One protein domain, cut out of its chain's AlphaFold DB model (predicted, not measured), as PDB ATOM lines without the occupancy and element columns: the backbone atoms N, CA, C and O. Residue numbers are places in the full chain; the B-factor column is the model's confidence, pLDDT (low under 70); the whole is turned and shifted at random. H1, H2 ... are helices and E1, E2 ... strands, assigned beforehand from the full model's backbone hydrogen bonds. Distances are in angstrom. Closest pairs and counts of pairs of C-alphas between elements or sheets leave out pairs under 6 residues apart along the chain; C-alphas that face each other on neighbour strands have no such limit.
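What this domain is: This is residues 12 to 140 of the 146 residues of an uncharacterized protein of Halobacillus aidingensis (UniProt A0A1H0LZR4). Two antiparallel sheets stand partly face to face as a loose sandwich: a large, twisted sheet of five strands built on the long hairpin of E8 and E9, and a smaller sheet of four strands over part of one of its faces. The chain passes between the two sheets several times, among them from small to large where E2 runs on into E3 and from large to small between E6 and E7; H1 sits beside E9 at one end, and H2 only grazes the large sheet. The printed part has 129 residues, mostly strand, with nine named strands and two named helices in the order E1 E2 E3 H1 H2 E4 E5 E6 E7 E8 E9. The sheets run E3 E9 E8 E5 E6 and E2 E1 E4 E7. The whole is compact, with a radius of gyration of the C-alphas of 14.4 A and spans of 43 by 33 by 25 A.

How they stand to each other: E1, residues 18 to 21, and E2, residues 24 to 27, form a hairpin, with N 19 and O 26 2.9 A apart. E2 runs on into E3, residues 30 to 34, at 47 degrees across a break of 2 residues. H1, residues 37 to 41, stands at the large sheet's level, at a height of 1.9 A; the closest C-alphas of H1 and E9, residues 128 to 139, are those of Glu 37 and Thr 130, 4.4 A apart. H2, residues 51 to 54, only grazes this sheet. The one O i to N i+4 pair in H1 is within hydrogen-bond range; H2 is too short for such a pair. E4, residues 70 to 74, has staggered pairing: residues 72 to 74 with E1, where N 20 and O 72 are 2.8 A apart, and residues 70 to 72 with E7, residues 104 to 106, where N 71 and O 105 are 2.8 A apart. E5, residues 84 to 91, and E6, residues 94 to 99, form a hairpin, with N 87 and O 98 2.8 A apart. E8, residues 115 to 125, is the antiparallel neighbour of E5, with N 88 and O 118 2.8 A apart. E8 and E9 form a hairpin, with N 119 and O 135 2.8 A apart. E9 is also the antiparallel neighbour of E3, with N 31 and O 134 2.8 A apart. Between the sheets, the closest C-alphas of E1 and E9 are those of Phe 19 and Phe 137, 7.9 A apart.

Where its parts are: E1 begins at C-alpha 18, (36.121, 36.331, -21.201). E5 is 23.1 A long, E6 17.1 A and E8 32.9 A. E9 is 33.7 A long and ends at C-alpha 139, (36.805, 51.027, -24.277).

The domain as a whole: The two C-alphas farthest apart, those of Asn 112 and Lys 126, are 44.3 A apart. The printed part has no cut. The long link is H2 to E4, residues 55 to 69; within it residues 61 to 62 pair, parallel, with residues 137 to 138 of E9. The mean pLDDT of the printed part is 87.9, and residues 42 to 48 and 94 to 95 are under 70.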
ATOM      1  N   VAL A  12      27.894  26.594 -27.532       79.88
ATOM      2  CA  VAL A  12      27.725  26.396 -26.082       79.88
ATOM      3  C   VAL A  12      29.047  26.410 -25.311       79.88
ATOM      4  O   VAL A  12      29.062  26.854 -24.170       79.88
ATOM      5  N   GLU A  13      30.144  25.977 -25.933       85.12
ATOM      6  CA  GLU A  13      31.468  25.909 -25.309       85.12
ATOM      7  C   GLU A  13      32.192  27.259 -25.340       85.12
ATOM      8  O   GLU A  13      33.142  27.445 -24.596       85.12
ATOM      9  N   LEU A  14      31.745  28.219 -26.156       88.12
ATOM     10  CA  LEU A  14      32.328  29.562 -26.240       88.12
ATOM     11  C   LEU A  14      31.678  30.569 -25.284       88.12
ATOM     12  O   LEU A  14      32.200  31.672 -25.127       88.12
ATOM     13  N   LYS A  15      30.564  30.208 -24.631       87.00
ATOM     14  CA  LYS A  15      29.796  31.099 -23.736       87.00
ATOM     15  C   LYS A  15      30.588  31.618 -22.538       87.00
ATOM     16  O   LYS A  15      30.291  32.706 -22.060       87.00
ATOM     17  N   ASP A  16      31.604  30.874 -22.109       91.38
ATOM     18  CA  ASP A  16      32.456  31.238 -20.974       91.38
ATOM     19  C   ASP A  16      33.749  31.957 -21.411       91.38
ATOM     20  O   ASP A  16      34.683  32.111 -20.623       91.38
ATOM     21  N   THR A  17      33.835  32.399 -22.674       94.75
ATOM     22  CA  THR A  17      34.950  33.238 -23.134       94.75
ATOM     23  C   THR A  17      34.894  34.585 -22.418       94.75
ATOM     24  O   THR A  17      33.831  35.196 -22.288       94.75
ATOM     25  N   THR A  18      36.043  35.073 -21.955       96.88
ATOM     26  CA  THR A  18      36.121  36.331 -21.201       96.88
ATOM     27  C   THR A  18      37.244  37.232 -21.690       96.88
ATOM     28  O   THR A  18      38.282  36.770 -22.163       96.88
ATOM     29  N   PHE A  19      37.044  38.537 -21.521       97.06
ATOM     30  CA  PHE A  19      38.109  39.530 -21.536       97.06
ATOM     31  C   PHE A  19      38.528  39.823 -20.100       97.06
ATOM     32  O   PHE A  19      37.680  40.004 -19.235       97.06
ATOM     33  N   THR A  20      39.825  39.877 -19.824       97.06
ATOM     34  CA  THR A  20      40.348  40.183 -18.490       97.06
ATOM     35  C   THR A  20      41.227  41.421 -18.536       97.06
ATOM     36  O   THR A  20      42.156  41.497 -19.341       97.06
ATOM     37  N   HIS A  21      40.961  42.368 -17.641       96.88
ATOM     38  CA  HIS A  21      41.728  43.598 -17.475       96.88
ATOM     39  C   HIS A  21      41.913  43.893 -15.983       96.88
ATOM     40  O   HIS A  21      40.947  43.882 -15.233       96.88
ATOM     41  N   LYS A  22      43.157  44.114 -15.530       93.50
ATOM     42  CA  LYS A  22      43.498  44.426 -14.118       93.50
ATOM     43  C   LYS A  22      42.835  43.511 -13.065       93.50
ATOM     44  O   LYS A  22      42.568  43.928 -11.944       93.50
ATOM     45  N   GLY A  23      42.626  42.237 -13.406       92.44
ATOM     46  CA  GLY A  23      42.015  41.232 -12.524       92.44
ATOM     47  C   GLY A  23      40.484  41.189 -12.555       92.44
ATOM     48  O   GLY A  23      39.900  40.314 -11.923       92.44
ATOM     49  N   GLU A  24      39.840  42.079 -13.304       96.12
ATOM     50  CA  GLU A  24      38.407  42.039 -13.581       96.12
ATOM     51  C   GLU A  24      38.137  41.252 -14.863       96.12
ATOM     52  O   GLU A  24      38.832  41.432 -15.868       96.12
ATOM     53  N   SER A  25      37.122  40.388 -14.830       96.38
ATOM     54  CA  SER A  25      36.696  39.581 -15.973       96.38
ATOM     55  C   SER A  25      35.363  40.083 -16.516       96.38
ATOM     56  O   SER A  25      34.409  40.302 -15.771       96.38
ATOM     57  N   TYR A  26      35.305  40.214 -17.833       96.69
ATOM     58  CA  TYR A  26      34.189  40.731 -18.603       96.69
ATOM     59  C   TYR A  26      33.718  39.639 -19.572       96.69
ATOM     60  O   TYR A  26      34.565  38.976 -20.179       96.69
ATOM     61  N   PRO A  27      32.403  39.423 -19.742       95.06
ATOM     62  CA  PRO A  27      31.907  38.449 -20.707       95.06
ATOM     63  C   PRO A  27      32.313  38.854 -22.129       95.06
ATOM     64  O   PRO A  27      32.162  40.013 -22.518       95.06
ATOM     65  N   ALA A  28      32.830  37.899 -22.902       95.00
ATOM     66  CA  ALA A  28      33.141  38.097 -24.311       95.00
ATOM     67  C   ALA A  28      31.967  37.594 -25.157       95.00
ATOM     68  O   ALA A  28      31.930  36.436 -25.577       95.00
ATOM     69  N   GLU A  29      30.987  38.466 -25.383       91.75
ATOM     70  CA  GLU A  29      29.900  38.167 -26.314       91.75
ATOM     71  C   GLU A  29      30.429  38.076 -27.748       91.75
ATOM     72  O   GLU A  29      31.397  38.757 -28.115       91.75
ATOM     73  N   TYR A  30      29.813  37.200 -28.545       91.75
ATOM     74  CA  TYR A  30      30.357  36.815 -29.837       91.75
ATOM     75  C   TYR A  30      29.312  36.630 -30.929       91.75
ATOM     76  O   TYR A  30      28.170  36.257 -30.677       91.75
ATOM     77  N   HIS A  31      29.775  36.835 -32.157       92.75
ATOM     78  CA  HIS A  31      29.093  36.532 -33.405       92.75
ATOM     79  C   HIS A  31      29.747  35.328 -34.082       92.75
ATOM     80  O   HIS A  31      30.977  35.212 -34.130       92.75
ATOM     81  N   VAL A  32      28.926  34.426 -34.607       91.38
ATOM     82  CA  VAL A  32      29.375  33.191 -35.251       91.38
ATOM     83  C   VAL A  32      29.310  33.355 -36.764       91.38
ATOM     84  O   VAL A  32      28.227  33.341 -37.340       91.38
ATOM     85  N   ASN A  33      30.473  33.388 -37.417       88.31
ATOM     86  CA  ASN A  33      30.538  33.337 -38.877       88.31
ATOM     87  C   ASN A  33      30.364  31.883 -39.370       88.31
ATOM     88  O   ASN A  33      29.612  31.621 -40.307       88.31
ATOM     89  N   CYS A  34      31.036  30.908 -38.737       88.25
ATOM     90  CA  CYS A  34      30.831  29.473 -39.002       88.25
ATOM     91  C   CYS A  34      31.325  28.572 -37.846       88.25
ATOM     92  O   CYS A  34      32.243  28.938 -37.117       88.25
ATOM     93  N   LEU A  35      30.749  27.365 -37.692       87.75
ATOM     94  CA  LEU A  35      31.123  26.371 -36.652       87.75
ATOM     95  C   LEU A  35      31.426  24.960 -37.190       87.75
ATOM     96  O   LEU A  35      31.580  24.022 -36.413       87.75
ATOM     97  N   ASN A  36      31.468  24.764 -38.509       84.38
ATOM     98  CA  ASN A  36      31.919  23.500 -39.092       84.38
ATOM     99  C   ASN A  36      32.506  23.706 -40.491       84.38
ATOM    100  O   ASN A  36      32.191  24.687 -41.163       84.38
ATOM    101  N   GLU A  37      33.305  22.737 -40.948       84.31
ATOM    102  CA  GLU A  37      33.980  22.766 -42.253       84.31
ATOM    103  C   GLU A  37      33.012  23.068 -43.409       84.31
ATOM    104  O   GLU A  37      33.308  23.914 -44.242       84.31
ATOM    105  N   THR A  38      31.827  22.451 -43.438       83.94
ATOM    106  CA  THR A  38      30.846  22.668 -44.516       83.94
ATOM    107  C   THR A  38      30.306  24.098 -44.539       83.94
ATOM    108  O   THR A  38      30.179  24.683 -45.612       83.94
ATOM    109  N   ALA A  39      30.011  24.675 -43.372       83.44
ATOM    110  CA  ALA A  39      29.579  26.065 -43.253       83.44
ATOM    111  C   ALA A  39      30.705  27.043 -43.625       83.44
ATOM    112  O   ALA A  39      30.435  28.080 -44.219       83.44
ATOM    113  N   CYS A  40      31.959  26.691 -43.328       83.50
ATOM    114  CA  CYS A  40      33.124  27.511 -43.651       83.50
ATOM    115  C   CYS A  40      33.616  27.359 -45.114       83.50
ATOM    116  O   CYS A  40      34.351  28.221 -45.589       83.50
ATOM    117  N   GLU A  41      33.261  26.275 -45.824       76.06
ATOM    118  CA  GLU A  41      33.621  26.016 -47.237       76.06
ATOM    119  C   GLU A  41      32.582  26.536 -48.253       76.06
ATOM    120  O   GLU A  41      32.876  26.593 -49.452       76.06
ATOM    121  N   ALA A  42      31.371  26.898 -47.816       66.50
ATOM    122  CA  ALA A  42      30.343  27.458 -48.694       66.50
ATOM    123  C   ALA A  42      30.870  28.711 -49.442       66.50
ATOM    124  O   ALA A  42      31.662  29.470 -48.880       66.50
ATOM    125  N   PRO A  43      30.494  28.933 -50.723       50.50
ATOM    126  CA  PRO A  43      31.031  30.031 -51.524       50.50
ATOM    127  C   PRO A  43      30.792  31.394 -50.861       50.50
ATOM    128  O   PRO A  43      29.824  31.561 -50.120       50.50
ATOM    129  N   PRO A  44      31.652  32.385 -51.147       51.50
ATOM    130  CA  PRO A  44      31.877  33.510 -50.269       51.50
ATOM    131  C   PRO A  44      30.633  34.355 -50.034       51.50
ATOM    132  O   PRO A  44      30.197  35.083 -50.923       51.50
ATOM    133  N   THR A  45      30.210  34.430 -48.786       48.84
ATOM    134  CA  THR A  45      30.235  35.737 -48.131       48.84
ATOM    135  C   THR A  45      31.597  36.028 -47.483       48.84
ATOM    136  O   THR A  45      31.626  36.997 -46.758       48.84
ATOM    137  N   ASN A  46      32.695  35.277 -47.779       45.00
ATOM    138  CA  ASN A  46      34.082  35.241 -47.200       45.00
ATOM    139  C   ASN A  46      34.746  36.541 -46.685       45.00
ATOM    140  O   ASN A  46      35.898  36.502 -46.246       45.00
ATOM    141  N   ALA A  47      34.114  37.697 -46.772       59.19
ATOM    142  CA  ALA A  47      34.356  38.744 -45.809       59.19
ATOM    143  C   ALA A  47      34.047  38.225 -44.394       59.19
ATOM    144  O   ALA A  47      33.048  37.559 -44.151       59.19
ATOM    145  N   ILE A  48      34.943  38.526 -43.461       69.12
ATOM    146  CA  ILE A  48      34.583  38.574 -42.046       69.12
ATOM    147  C   ILE A  48      33.429  39.573 -41.952       69.12
ATOM    148  O   ILE A  48      33.604  40.705 -42.422       69.12
ATOM    149  N   ASP A  49      32.283  39.165 -41.399       78.94
ATOM    150  CA  ASP A  49      31.121  40.049 -41.305       78.94
ATOM    151  C   ASP A  49      31.541  41.333 -40.573       78.94
ATOM    152  O   ASP A  49      32.030  41.258 -39.433       78.94
ATOM    153  N   PRO A  50      31.426  42.514 -41.204       83.75
ATOM    154  CA  PRO A  50      31.813  43.760 -40.574       83.75
ATOM    155  C   PRO A  50      30.994  43.967 -39.304       83.75
ATOM    156  O   PRO A  50      29.793  43.711 -39.278       83.75
ATOM    157  N   TYR A  51      31.624  44.530 -38.272       84.88
ATOM    158  CA  TYR A  51      30.969  44.789 -36.984       84.88
ATOM    159  C   TYR A  51      29.605  45.488 -37.114       84.88
ATOM    160  O   TYR A  51      28.688  45.206 -36.358       84.88
ATOM    161  N   SER A  52      29.422  46.361 -38.109       86.25
ATOM    162  CA  SER A  52      28.145  47.033 -38.369       86.25
ATOM    163  C   SER A  52      26.957  46.106 -38.645       86.25
ATOM    164  O   SER A  52      25.830  46.559 -38.467       86.25
ATOM    165  N   GLU A  53      27.196  44.877 -39.107       88.44
ATOM    166  CA  GLU A  53      26.146  43.907 -39.438       88.44
ATOM    167  C   GLU A  53      25.662  43.120 -38.217       88.44
ATOM    168  O   GLU A  53      24.480  42.807 -38.154       88.44
ATOM    169  N   TRP A  54      26.523  42.897 -37.218       89.81
ATOM    170  CA  TRP A  54      26.204  42.081 -36.034       89.81
ATOM    171  C   TRP A  54      26.308  42.834 -34.697       89.81
ATOM    172  O   TRP A  54      26.015  42.282 -33.640       89.81
ATOM    173  N   LYS A  55      26.671  44.122 -34.701       87.50
ATOM    174  CA  LYS A  55      26.783  44.962 -33.488       87.50
ATOM    175  C   LYS A  55      25.516  45.040 -32.630       87.50
ATOM    176  O   LYS A  55      25.615  45.449 -31.482       87.50
ATOM    177  N   ASP A  56      24.350  44.760 -33.210       88.94
ATOM    178  CA  ASP A  56      23.054  44.800 -32.527       88.94
ATOM    179  C   ASP A  56      22.622  43.388 -32.065       88.94
ATOM    180  O   ASP A  56      21.635  43.251 -31.343       88.94
ATOM    181  N   GLU A  57      23.353  42.340 -32.472       88.75
ATOM    182  CA  GLU A  57      23.152  40.944 -32.053       88.75
ATOM    183  C   GLU A  57      23.871  40.630 -30.739       88.75
ATOM    184  O   GLU A  57      23.427  39.776 -29.971       88.75
ATOM    185  N   VAL A  58      24.960  41.353 -30.474       88.56
ATOM    186  CA  VAL A  58      25.729  41.281 -29.235       88.56
ATOM    187  C   VAL A  58      25.625  42.590 -28.462       88.56
ATOM    188  O   VAL A  58      25.419  43.662 -29.027       88.56
ATOM    189  N   ASN A  59      25.853  42.524 -27.162       91.50
ATOM    190  CA  ASN A  59      26.054  43.663 -26.288       91.50
ATOM    191  C   ASN A  59      27.490  43.624 -25.731       91.50
ATOM    192  O   ASN A  59      27.721  43.060 -24.658       91.50
ATOM    193  N   PRO A  60      28.481  44.198 -26.443       94.25
ATOM    194  CA  PRO A  60      29.880  44.118 -26.042       94.25
ATOM    195  C   PRO A  60      30.105  44.727 -24.663       94.25
ATOM    196  O   PRO A  60      29.598  45.809 -24.359       94.25
ATOM    197  N   ALA A  61      30.926  44.072 -23.848       95.69
ATOM    198  CA  ALA A  61      31.272  44.597 -22.539       95.69
ATOM    199  C   ALA A  61      32.067  45.910 -22.656       95.69
ATOM    200  O   ALA A  61      32.965  46.044 -23.492       95.69
ATOM    201  N   GLU A  62      31.762  46.867 -21.779       97.06
ATOM    202  CA  GLU A  62      32.587  48.059 -21.594       97.06
ATOM    203  C   GLU A  62      33.728  47.744 -20.619       97.06
ATOM    204  O   GLU A  62      33.495  47.466 -19.444       97.06
ATOM    205  N   VAL A  63      34.964  47.793 -21.111       97.00
ATOM    206  CA  VAL A  63      36.189  47.575 -20.337       97.00
ATOM    207  C   VAL A  63      36.816  48.931 -20.039       97.00
ATOM    208  O   VAL A  63      37.168  49.681 -20.953       97.00
ATOM    209  N   ASN A  64      36.973  49.257 -18.757       94.88
ATOM    210  CA  ASN A  64      37.550  50.527 -18.320       94.88
ATOM    211  C   ASN A  64      39.090  50.500 -18.366       94.88
ATOM    212  O   ASN A  64      39.752  50.531 -17.331       94.88
ATOM    213  N   ALA A  65      39.641  50.392 -19.575       95.50
ATOM    214  CA  ALA A  65      41.076  50.367 -19.833       95.50
ATOM    215  C   ALA A  65      41.586  51.699 -20.411       95.50
ATOM    216  O   ALA A  65      40.855  52.432 -21.081       95.50
ATOM    217  N   ASN A  66      42.863  51.983 -20.178       95.44
ATOM    218  CA  ASN A  66      43.584  53.153 -20.671       95.44
ATOM    219  C   ASN A  66      44.527  52.793 -21.823       95.44
ATOM    220  O   ASN A  66      44.863  51.632 -22.026       95.44
ATOM    221  N   ILE A  67      44.977  53.784 -22.590       93.44
ATOM    222  CA  ILE A  67      45.995  53.582 -23.628       93.44
ATOM    223  C   ILE A  67      47.290  53.084 -22.975       93.44
ATOM    224  O   ILE A  67      47.767  53.684 -22.012       93.44
ATOM    225  N   GLY A  68      47.846  52.003 -23.524       91.94
ATOM    226  CA  GLY A  68      48.996  51.273 -22.989       91.94
ATOM    227  C   GLY A  68      48.630  50.149 -22.014       91.94
ATOM    228  O   GLY A  68      49.494  49.348 -21.669       91.94
ATOM    229  N   ASP A  69      47.367  50.049 -21.579       95.31
ATOM    230  CA  ASP A  69      46.916  48.893 -20.807       95.31
ATOM    231  C   ASP A  69      46.800  47.641 -21.691       95.31
ATOM    232  O   ASP A  69      46.548  47.711 -22.895       95.31
ATOM    233  N   GLU A  70      46.889  46.475 -21.052       95.31
ATOM    234  CA  GLU A  70      46.632  45.181 -21.677       95.31
ATOM    235  C   GLU A  70      45.251  44.631 -21.289       95.31
ATOM    236  O   GLU A  70      44.838  44.658 -20.120       95.31
ATOM    237  N   VAL A  71      44.561  44.061 -22.275       96.06
ATOM    238  CA  VAL A  71      43.363  43.231 -22.110       96.06
ATOM    239  C   VAL A  71      43.672  41.842 -22.654       96.06
ATOM    240  O   VAL A  71      44.224  41.705 -23.740       96.06
ATOM    241  N   LYS A  72      43.327  40.789 -21.915       95.81
ATOM    242  CA  LYS A  72      43.574  39.403 -22.341       95.81
ATOM    243  C   LYS A  72      42.270  38.707 -22.666       95.81
ATOM    244  O   LYS A  72      41.343  38.780 -21.865       95.81
ATOM    245  N   ILE A  73      42.205  38.012 -23.796       95.81
ATOM    246  CA  ILE A  73      41.087  37.112 -24.094       95.81
ATOM    247  C   ILE A  73      41.416  35.699 -23.601       95.81
ATOM    248  O   ILE A  73      42.503  35.177 -23.848       95.81
ATOM    249  N   ALA A  74      40.476  35.083 -22.890       94.12
ATOM    250  CA  ALA A  74      40.587  33.723 -22.383       94.12
ATOM    251  C   ALA A  74      39.432  32.876 -22.917       94.12
ATOM    252  O   ALA A  74      38.265  33.204 -22.705       94.12
ATOM    253  N   PHE A  75      39.778  31.784 -23.598       92.81
ATOM    254  CA  PHE A  75      38.827  30.770 -24.046       92.81
ATOM    255  C   PHE A  75      38.646  29.704 -22.955       92.81
ATOM    256  O   PHE A  75      39.593  29.454 -22.202       92.81
ATOM    257  N   PRO A  76      37.476  29.051 -22.868       91.88
ATOM    258  CA  PRO A  76      37.241  27.984 -21.895       91.88
ATOM    259  C   PRO A  76      38.215  26.813 -22.070       91.88
ATOM    260  O   PRO A  76      38.589  26.488 -23.194       91.88
ATOM    261  N   GLU A  77      38.610  26.157 -20.973       87.88
ATOM    262  CA  GLU A  77      39.666  25.120 -20.980       87.88
ATOM    263  C   GLU A  77      39.368  23.942 -21.925       87.88
ATOM    264  O   GLU A  77      40.281  23.308 -22.460       87.88
ATOM    265  N   ASP A  78      38.086  23.649 -22.151       86.75
ATOM    266  CA  ASP A  78      37.654  22.573 -23.038       86.75
ATOM    267  C   ASP A  78      37.687  22.938 -24.525       86.75
ATOM    268  O   ASP A  78      37.701  22.027 -25.365       86.75
ATOM    269  N   VAL A  79      37.773  24.232 -24.847       89.06
ATOM    270  CA  VAL A  79      37.855  24.751 -26.212       89.06
ATOM    271  C   VAL A  79      39.321  24.766 -26.656       89.06
ATOM    272  O   VAL A  79      40.176  25.333 -25.972       89.06
ATOM    273  N   PRO A  80      39.667  24.159 -27.807       88.75
ATOM    274  CA  PRO A  80      41.030  24.241 -28.322       88.75
ATOM    275  C   PRO A  80      41.424  25.701 -28.580       88.75
ATOM    276  O   PRO A  80      40.596  26.504 -28.993       88.75
ATOM    277  N   ALA A  81      42.701  26.051 -28.419       89.31
ATOM    278  CA  ALA A  81      43.163  27.390 -28.784       89.31
ATOM    279  C   ALA A  81      42.975  27.648 -30.298       89.31
ATOM    280  O   ALA A  81      43.256  26.747 -31.107       89.31
ATOM    281  N   PRO A  82      42.533  28.854 -30.701       91.62
ATOM    282  CA  PRO A  82      42.404  29.203 -32.110       91.62
ATOM    283  C   PRO A  82      43.764  29.143 -32.810       91.62
ATOM    284  O   PRO A  82      44.816  29.406 -32.226       91.62
ATOM    285  N   LYS A  83      43.752  28.776 -34.095       90.62
ATOM    286  CA  LYS A  83      44.966  28.734 -34.924       90.62
ATOM    287  C   LYS A  83      45.387  30.118 -35.383       90.62
ATOM    288  O   LYS A  83      46.575  30.338 -35.614       90.62
ATOM    289  N   ARG A  84      44.426  31.027 -35.528       89.00
ATOM    290  CA  ARG A  84      44.679  32.440 -35.777       89.00
ATOM    291  C   ARG A  84      43.796  33.273 -34.876       89.00
ATOM    292  O   ARG A  84      42.611  32.991 -34.725       89.00
ATOM    293  N   LEU A  85      44.407  34.307 -34.326       91.81
ATOM    294  CA  LEU A  85      43.733  35.323 -33.556       91.81
ATOM    295  C   LEU A  85      44.195  36.671 -34.102       91.81
ATOM    296  O   LEU A  85      45.395  36.945 -34.174       91.81
ATOM    297  N   SER A  86      43.252  37.479 -34.555       90.94
ATOM    298  CA  SER A  86      43.528  38.832 -35.021       90.94
ATOM    299  C   SER A  86      42.560  39.802 -34.380       90.94
ATOM    300  O   SER A  86      41.524  39.404 -33.856       90.94
ATOM    301  N   ILE A  87      42.916  41.073 -34.388       90.69
ATOM    302  CA  ILE A  87      42.094  42.126 -33.832       90.69
ATOM    303  C   ILE A  87      41.851  43.191 -34.875       90.69
ATOM    304  O   ILE A  87      42.761  43.568 -35.606       90.69
ATOM    305  N   HIS A  88      40.622  43.677 -34.928       90.94
ATOM    306  CA  HIS A  88      40.243  44.866 -35.655       90.94
ATOM    307  C   HIS A  88      39.829  45.941 -34.657       90.94
ATOM    308  O   HIS A  88      38.880  45.776 -33.892       90.94
ATOM    309  N   LYS A  89      40.552  47.055 -34.661       90.44
ATOM    310  CA  LYS A  89      40.246  48.227 -33.852       90.44
ATOM    311  C   LYS A  89      39.447  49.224 -34.674       90.44
ATOM    312  O   LYS A  89      39.912  49.618 -35.739       90.44
ATOM    313  N   GLN A  90      38.329  49.702 -34.141       90.75
ATOM    314  CA  GLN A  90      37.534  50.794 -34.695       90.75
ATOM    315  C   GLN A  90      37.525  51.988 -33.740       90.75
ATOM    316  O   GLN A  90      37.045  51.898 -32.610       90.75
ATOM    317  N   GLN A  91      38.035  53.124 -34.212       88.38
ATOM    318  CA  GLN A  91      37.958  54.404 -33.512       88.38
ATOM    319  C   GLN A  91      37.677  55.509 -34.536       88.38
ATOM    320  O   GLN A  91      38.477  55.760 -35.437       88.38
ATOM    321  N   GLY A  92      36.508  56.148 -34.437       80.50
ATOM    322  CA  GLY A  92      36.055  57.095 -35.458       80.50
ATOM    323  C   GLY A  92      35.945  56.435 -36.839       80.50
ATOM    324  O   GLY A  92      35.251  55.433 -36.988       80.50
ATOM    325  N   ALA A  93      36.625  56.995 -37.844       71.50
ATOM    326  CA  ALA A  93      36.688  56.447 -39.206       71.50
ATOM    327  C   ALA A  93      37.903  55.526 -39.448       71.50
ATOM    328  O   ALA A  93      38.084  55.030 -40.561       71.50
ATOM    329  N   THR A  94      38.751  55.318 -38.438       68.88
ATOM    330  CA  THR A  94      40.016  54.593 -38.582       68.88
ATOM    331  C   THR A  94      39.852  53.149 -38.119       68.88
ATOM    332  O   THR A  94      39.445  52.894 -36.983       68.88
ATOM    333  N   GLY A  95      40.195  52.214 -39.010       68.06
ATOM    334  CA  GLY A  95      40.245  50.778 -38.753       68.06
ATOM    335  C   GLY A  95      41.677  50.250 -38.862       68.06
ATOM    336  O   GLY A  95      42.310  50.467 -39.892       68.06
ATOM    337  N   VAL A  96      42.192  49.557 -37.844       74.75
ATOM    338  CA  VAL A  96      43.513  48.892 -37.899       74.75
ATOM    339  C   VAL A  96      43.337  47.414 -37.584       74.75
ATOM    340  O   VAL A  96      42.603  47.082 -36.655       74.75
ATOM    341  N   GLN A  97      43.971  46.538 -38.370       74.19
ATOM    342  CA  GLN A  97      43.968  45.095 -38.138       74.19
ATOM    343  C   GLN A  97      45.369  44.594 -37.786       74.19
ATOM    344  O   GLN A  97      46.319  44.863 -38.520       74.19
ATOM    345  N   GLU A  98      45.480  43.835 -36.698       79.75
ATOM    346  CA  GLU A  98      46.743  43.293 -36.183       79.75
ATOM    347  C   GLU A  98      46.583  41.825 -35.772       79.75
ATOM    348  O   GLU A  98      45.485  41.368 -35.458       79.75
ATOM    349  N   TYR A  99      47.673  41.059 -35.793       80.25
ATOM    350  CA  TYR A  99      47.686  39.699 -35.248       80.25
ATOM    351  C   TYR A  99      47.991  39.753 -33.757       80.25
ATOM    352  O   TYR A  99      48.927  40.440 -33.352       80.25
ATOM    353  N   LEU A 100      47.236  39.001 -32.958       81.06
ATOM    354  CA  LEU A 100      47.465  38.954 -31.519       81.06
ATOM    355  C   LEU A 100      48.592  37.974 -31.183       81.06
ATOM    356  O   LEU A 100      48.624  36.845 -31.680       81.06
ATOM    357  N   GLN A 101      49.498  38.412 -30.313       76.19
ATOM    358  CA  GLN A 101      50.484  37.559 -29.652       76.19
ATOM    359  C   GLN A 101      49.996  37.262 -28.230       76.19
ATOM    360  O   GLN A 101      49.458  38.141 -27.560       76.19
ATOM    361  N   ASP A 102      50.124  36.008 -27.793       81.31
ATOM    362  CA  ASP A 102      49.803  35.562 -26.427       81.31
ATOM    363  C   ASP A 102      48.383  35.904 -25.923       81.31
ATOM    364  O   ASP A 102      48.145  35.993 -24.719       81.31
ATOM    365  N   ASN A 103      47.421  36.070 -26.841       88.94
ATOM    366  CA  ASN A 103      46.042  36.491 -26.553       88.94
ATOM    367  C   ASN A 103      45.944  37.852 -25.832       88.94
ATOM    368  O   ASN A 103      44.938  38.134 -25.173       88.94
ATOM    369  N   VAL A 104      46.985  38.680 -25.946       91.44
ATOM    370  CA  VAL A 104      47.074  40.007 -25.335       91.44
ATOM    371  C   VAL A 104      46.713  41.071 -26.358       91.44
ATOM    372  O   VAL A 104      47.173  41.043 -27.495       91.44
ATOM    373  N   ILE A 105      45.892  42.015 -25.922       93.12
ATOM    374  CA  ILE A 105      45.405  43.154 -26.682       93.12
ATOM    375  C   ILE A 105      45.916  44.404 -25.983       93.12
ATOM    376  O   ILE A 105      45.452  44.734 -24.891       93.12
ATOM    377  N   GLU A 106      46.868  45.093 -26.601       93.00
ATOM    378  CA  GLU A 106      47.299  46.407 -26.136       93.00
ATOM    379  C   GLU A 106      46.260  47.454 -26.548       93.00
ATOM    380  O   GLU A 106      45.842  47.535 -27.707       93.00
ATOM    381  N   ILE A 107      45.816  48.268 -25.592       93.06
ATOM    382  CA  ILE A 107      44.882  49.351 -25.869       93.06
ATOM    383  C   ILE A 107      45.651  50.509 -26.500       93.06
ATOM    384  O   ILE A 107      46.453  51.176 -25.852       93.06
ATOM    385  N   MET A 108      45.368  50.790 -27.769       90.31
ATOM    386  CA  MET A 108      46.024  51.848 -28.534       90.31
ATOM    387  C   MET A 108      44.998  52.744 -29.222       90.31
ATOM    388  O   MET A 108      44.099  52.263 -29.909       90.31
ATOM    389  N   GLY A 109      45.165  54.061 -29.164       89.38
ATOM    390  CA  GLY A 109      44.268  54.986 -29.852       89.38
ATOM    391  C   GLY A 109      44.359  56.405 -29.323       89.38
ATOM    392  O   GLY A 109      45.352  56.786 -28.713       89.38
ATOM    393  N   GLU A 110      43.311  57.173 -29.582       89.88
ATOM    394  CA  GLU A 110      43.148  58.540 -29.094       89.88
ATOM    395  C   GLU A 110      42.431  58.572 -27.740       89.88
ATOM    396  O   GLU A 110      41.493  57.807 -27.498       89.88
ATOM    397  N   GLU A 111      42.854  59.486 -26.869       91.81
ATOM    398  CA  GLU A 111      42.225  59.703 -25.569       91.81
ATOM    399  C   GLU A 111      40.775  60.193 -25.710       91.81
ATOM    400  O   GLU A 111      40.398  60.849 -26.685       91.81
ATOM    401  N   ASN A 112      39.952  59.908 -24.700       90.81
ATOM    402  CA  ASN A 112      38.566  60.368 -24.555       90.81
ATOM    403  C   ASN A 112      37.619  59.995 -25.710       90.81
ATOM    404  O   ASN A 112      36.485  60.476 -25.757       90.81
ATOM    405  N   THR A 113      38.051  59.112 -26.611       91.38
ATOM    406  CA  THR A 113      37.278  58.677 -27.772       91.38
ATOM    407  C   THR A 113      37.052  57.178 -27.699       91.38
ATOM    408  O   THR A 113      38.009  56.410 -27.639       91.38
ATOM    409  N   LYS A 114      35.780  56.766 -27.745       94.12
ATOM    410  CA  LYS A 114      35.379  55.356 -27.691       94.12
ATOM    411  C   LYS A 114      36.140  54.521 -28.721       94.12
ATOM    412  O   LYS A 114      36.119  54.848 -29.908       94.12
ATOM    413  N   ILE A 115      36.722  53.417 -28.267       94.50
ATOM    414  CA  ILE A 115      37.362  52.411 -29.114       94.50
ATOM    415  C   ILE A 115      36.538  51.133 -29.047       94.50
ATOM    416  O   ILE A 115      36.201  50.668 -27.962       94.50
ATOM    417  N   THR A 116      36.218  50.553 -30.196       95.00
ATOM    418  CA  THR A 116      35.650  49.207 -30.274       95.00
ATOM    419  C   THR A 116      36.722  48.261 -30.783       95.00
ATOM    420  O   THR A 116      37.349  48.522 -31.808       95.00
ATOM    421  N   TYR A 117      36.930  47.167 -30.066       94.62
ATOM    422  CA  TYR A 117      37.860  46.117 -30.440       94.62
ATOM    423  C   TYR A 117      37.077  44.874 -30.823       94.62
ATOM    424  O   TYR A 117      36.218  44.428 -30.066       94.62
ATOM    425  N   ILE A 118      37.387  44.324 -31.992       94.62
ATOM    426  CA  ILE A 118      36.795  43.104 -32.523       94.62
ATOM    427  C   ILE A 118      37.896  42.059 -32.637       94.62
ATOM    428  O   ILE A 118      38.809  42.205 -33.444       94.62
ATOM    429  N   VAL A 119      37.824  41.012 -31.828       94.75
ATOM    430  CA  VAL A 119      38.760  39.892 -31.855       94.75
ATOM    431  C   VAL A 119      38.198  38.806 -32.752       94.75
ATOM    432  O   VAL A 119      37.158  38.224 -32.468       94.75
ATOM    433  N   HIS A 120      38.909  38.512 -33.828       93.75
ATOM    434  CA  HIS A 120      38.580  37.455 -34.765       93.75
ATOM    435  C   HIS A 120      39.390  36.199 -34.447       93.75
ATOM    436  O   HIS A 120      40.622  36.215 -34.509       93.75
ATOM    437  N   ALA A 121      38.690  35.118 -34.110       93.31
ATOM    438  CA  ALA A 121      39.259  33.822 -33.784       93.31
ATOM    439  C   ALA A 121      38.905  32.792 -34.866       93.31
ATOM    440  O   ALA A 121      37.737  32.555 -35.173       93.31
ATOM    441  N   GLU A 122      39.931  32.156 -35.431       92.00
ATOM    442  CA  GLU A 122      39.801  31.136 -36.471       92.00
ATOM    443  C   GLU A 122      40.412  29.815 -35.996       92.00
ATOM    444  O   GLU A 122      41.585  29.734 -35.607       92.00
ATOM    445  N   TRP A 123      39.622  28.748 -36.098       92.25
ATOM    446  CA  TRP A 123      40.063  27.378 -35.875       92.25
ATOM    447  C   TRP A 123      40.218  26.655 -37.197       92.25
ATOM    448  O   TRP A 123      39.453  26.842 -38.146       92.25
ATOM    449  N   SER A 124      41.251  25.825 -37.272       89.31
ATOM    450  CA  SER A 124      41.530  25.029 -38.457       89.31
ATOM    451  C   SER A 124      42.025  23.645 -38.077       89.31
ATOM    452  O   SER A 124      42.881  23.501 -37.198       89.31
ATOM    453  N   GLU A 125      41.558  22.638 -38.808       87.00
ATOM    454  CA  GLU A 125      42.049  21.270 -38.729       87.00
ATOM    455  C   GLU A 125      42.573  20.840 -40.105       87.00
ATOM    456  O   GLU A 125      41.925  21.039 -41.126       87.00
ATOM    457  N   LYS A 126      43.788  20.272 -40.153       86.31
ATOM    458  CA  LYS A 126      44.422  19.776 -41.395       86.31
ATOM    459  C   LYS A 126      44.416  20.791 -42.560       86.31
ATOM    460  O   LYS A 126      44.352  20.406 -43.722       86.31
ATOM    461  N   GLY A 127      44.518  22.083 -42.240       82.06
ATOM    462  CA  GLY A 127      44.556  23.175 -43.219       82.06
ATOM    463  C   GLY A 127      43.186  23.668 -43.694       82.06
ATOM    464  O   GLY A 127      43.142  24.566 -44.529       82.06
ATOM    465  N   LYS A 128      42.088  23.125 -43.160       84.81
ATOM    466  CA  LYS A 128      40.726  23.583 -43.436       84.81
ATOM    467  C   LYS A 128      40.167  24.358 -42.251       84.81
ATOM    468  O   LYS A 128      40.337  23.929 -41.111       84.81
ATOM    469  N   LYS A 129      39.508  25.486 -42.523       87.94
ATOM    470  CA  LYS A 129      38.796  26.278 -41.513       87.94
ATOM    471  C   LYS A 129      37.602  25.473 -40.997       87.94
ATOM    472  O   LYS A 129      36.786  25.013 -41.788       87.94
ATOM    473  N   THR A 130      37.520  25.300 -39.682       90.00
ATOM    474  CA  THR A 130      36.454  24.534 -39.016       90.00
ATOM    475  C   THR A 130      35.549  25.412 -38.166       90.00
ATOM    476  O   THR A 130      34.411  25.028 -37.933       90.00
ATOM    477  N   ALA A 131      36.030  26.570 -37.709       91.00
ATOM    478  CA  ALA A 131      35.211  27.574 -37.044       91.00
ATOM    479  C   ALA A 131      35.801  28.976 -37.233       91.00
ATOM    480  O   ALA A 131      37.018  29.138 -37.379       91.00
ATOM    481  N   ASP A 132      34.924  29.971 -37.208       91.56
ATOM    482  CA  ASP A 132      35.230  31.387 -37.360       91.56
ATOM    483  C   ASP A 132      34.248  32.197 -36.504       91.56
ATOM    484  O   ASP A 132      33.031  32.117 -36.700       91.56
ATOM    485  N   VAL A 133      34.782  32.912 -35.514       93.38
ATOM    486  CA  VAL A 133      34.001  33.610 -34.487       93.38
ATOM    487  C   VAL A 133      34.612  34.981 -34.215       93.38
ATOM    488  O   VAL A 133      35.835  35.135 -34.187       93.38
ATOM    489  N   GLN A 134      33.758  35.978 -33.998       94.38
ATOM    490  CA  GLN A 134      34.151  37.342 -33.660       94.38
ATOM    491  C   GLN A 134      33.665  37.698 -32.259       94.38
ATOM    492  O   GLN A 134      32.492  37.529 -31.963       94.38
ATOM    493  N   PHE A 135      34.545  38.227 -31.418       95.38
ATOM    494  CA  PHE A 135      34.230  38.723 -30.077       95.38
ATOM    495  C   PHE A 135      34.414  40.234 -30.054       95.38
ATOM    496  O   PHE A 135      35.305  40.741 -30.737       95.38
ATOM    497  N   ALA A 136      33.640  40.965 -29.256       95.38
ATOM    498  CA  ALA A 136      33.821  42.410 -29.138       95.38
ATOM    499  C   ALA A 136      33.870  42.899 -27.691       95.38
ATOM    500  O   ALA A 136      33.171  42.394 -26.815       95.38
ATOM    501  N   PHE A 137      34.656  43.953 -27.473       96.62
ATOM    502  CA  PHE A 137      34.575  44.793 -26.282       96.62
ATOM    503  C   PHE A 137      34.768  46.267 -26.648       96.62
ATOM    504  O   PHE A 137      35.263  46.619 -27.725       96.62
ATOM    505  N   ILE A 138      34.343  47.145 -25.748       96.50
ATOM    506  CA  ILE A 138      34.377  48.594 -25.926       96.50
ATOM    507  C   ILE A 138      35.241  49.208 -24.832       96.50
ATOM    508  O   ILE A 138      35.064  48.913 -23.659       96.50
ATOM    509  N   VAL A 139      36.125  50.125 -25.208       96.56
ATOM    510  CA  VAL A 139      36.805  51.027 -24.277       96.56
ATOM    511  C   VAL A 139      36.147  52.403 -24.407       96.56
ATOM    512  O   VAL A 139      36.343  53.072 -25.426       96.56
ATOM    513  N   PRO A 140      35.306  52.832 -23.447       94.75
ATOM    514  CA  PRO A 140      34.399  53.961 -23.654       94.75
ATOM    515  C   PRO A 140      35.113  55.316 -23.696       94.75
ATOM    516  O   PRO A 140      34.758  56.168 -24.515       94.75
TER     517      PRO A 140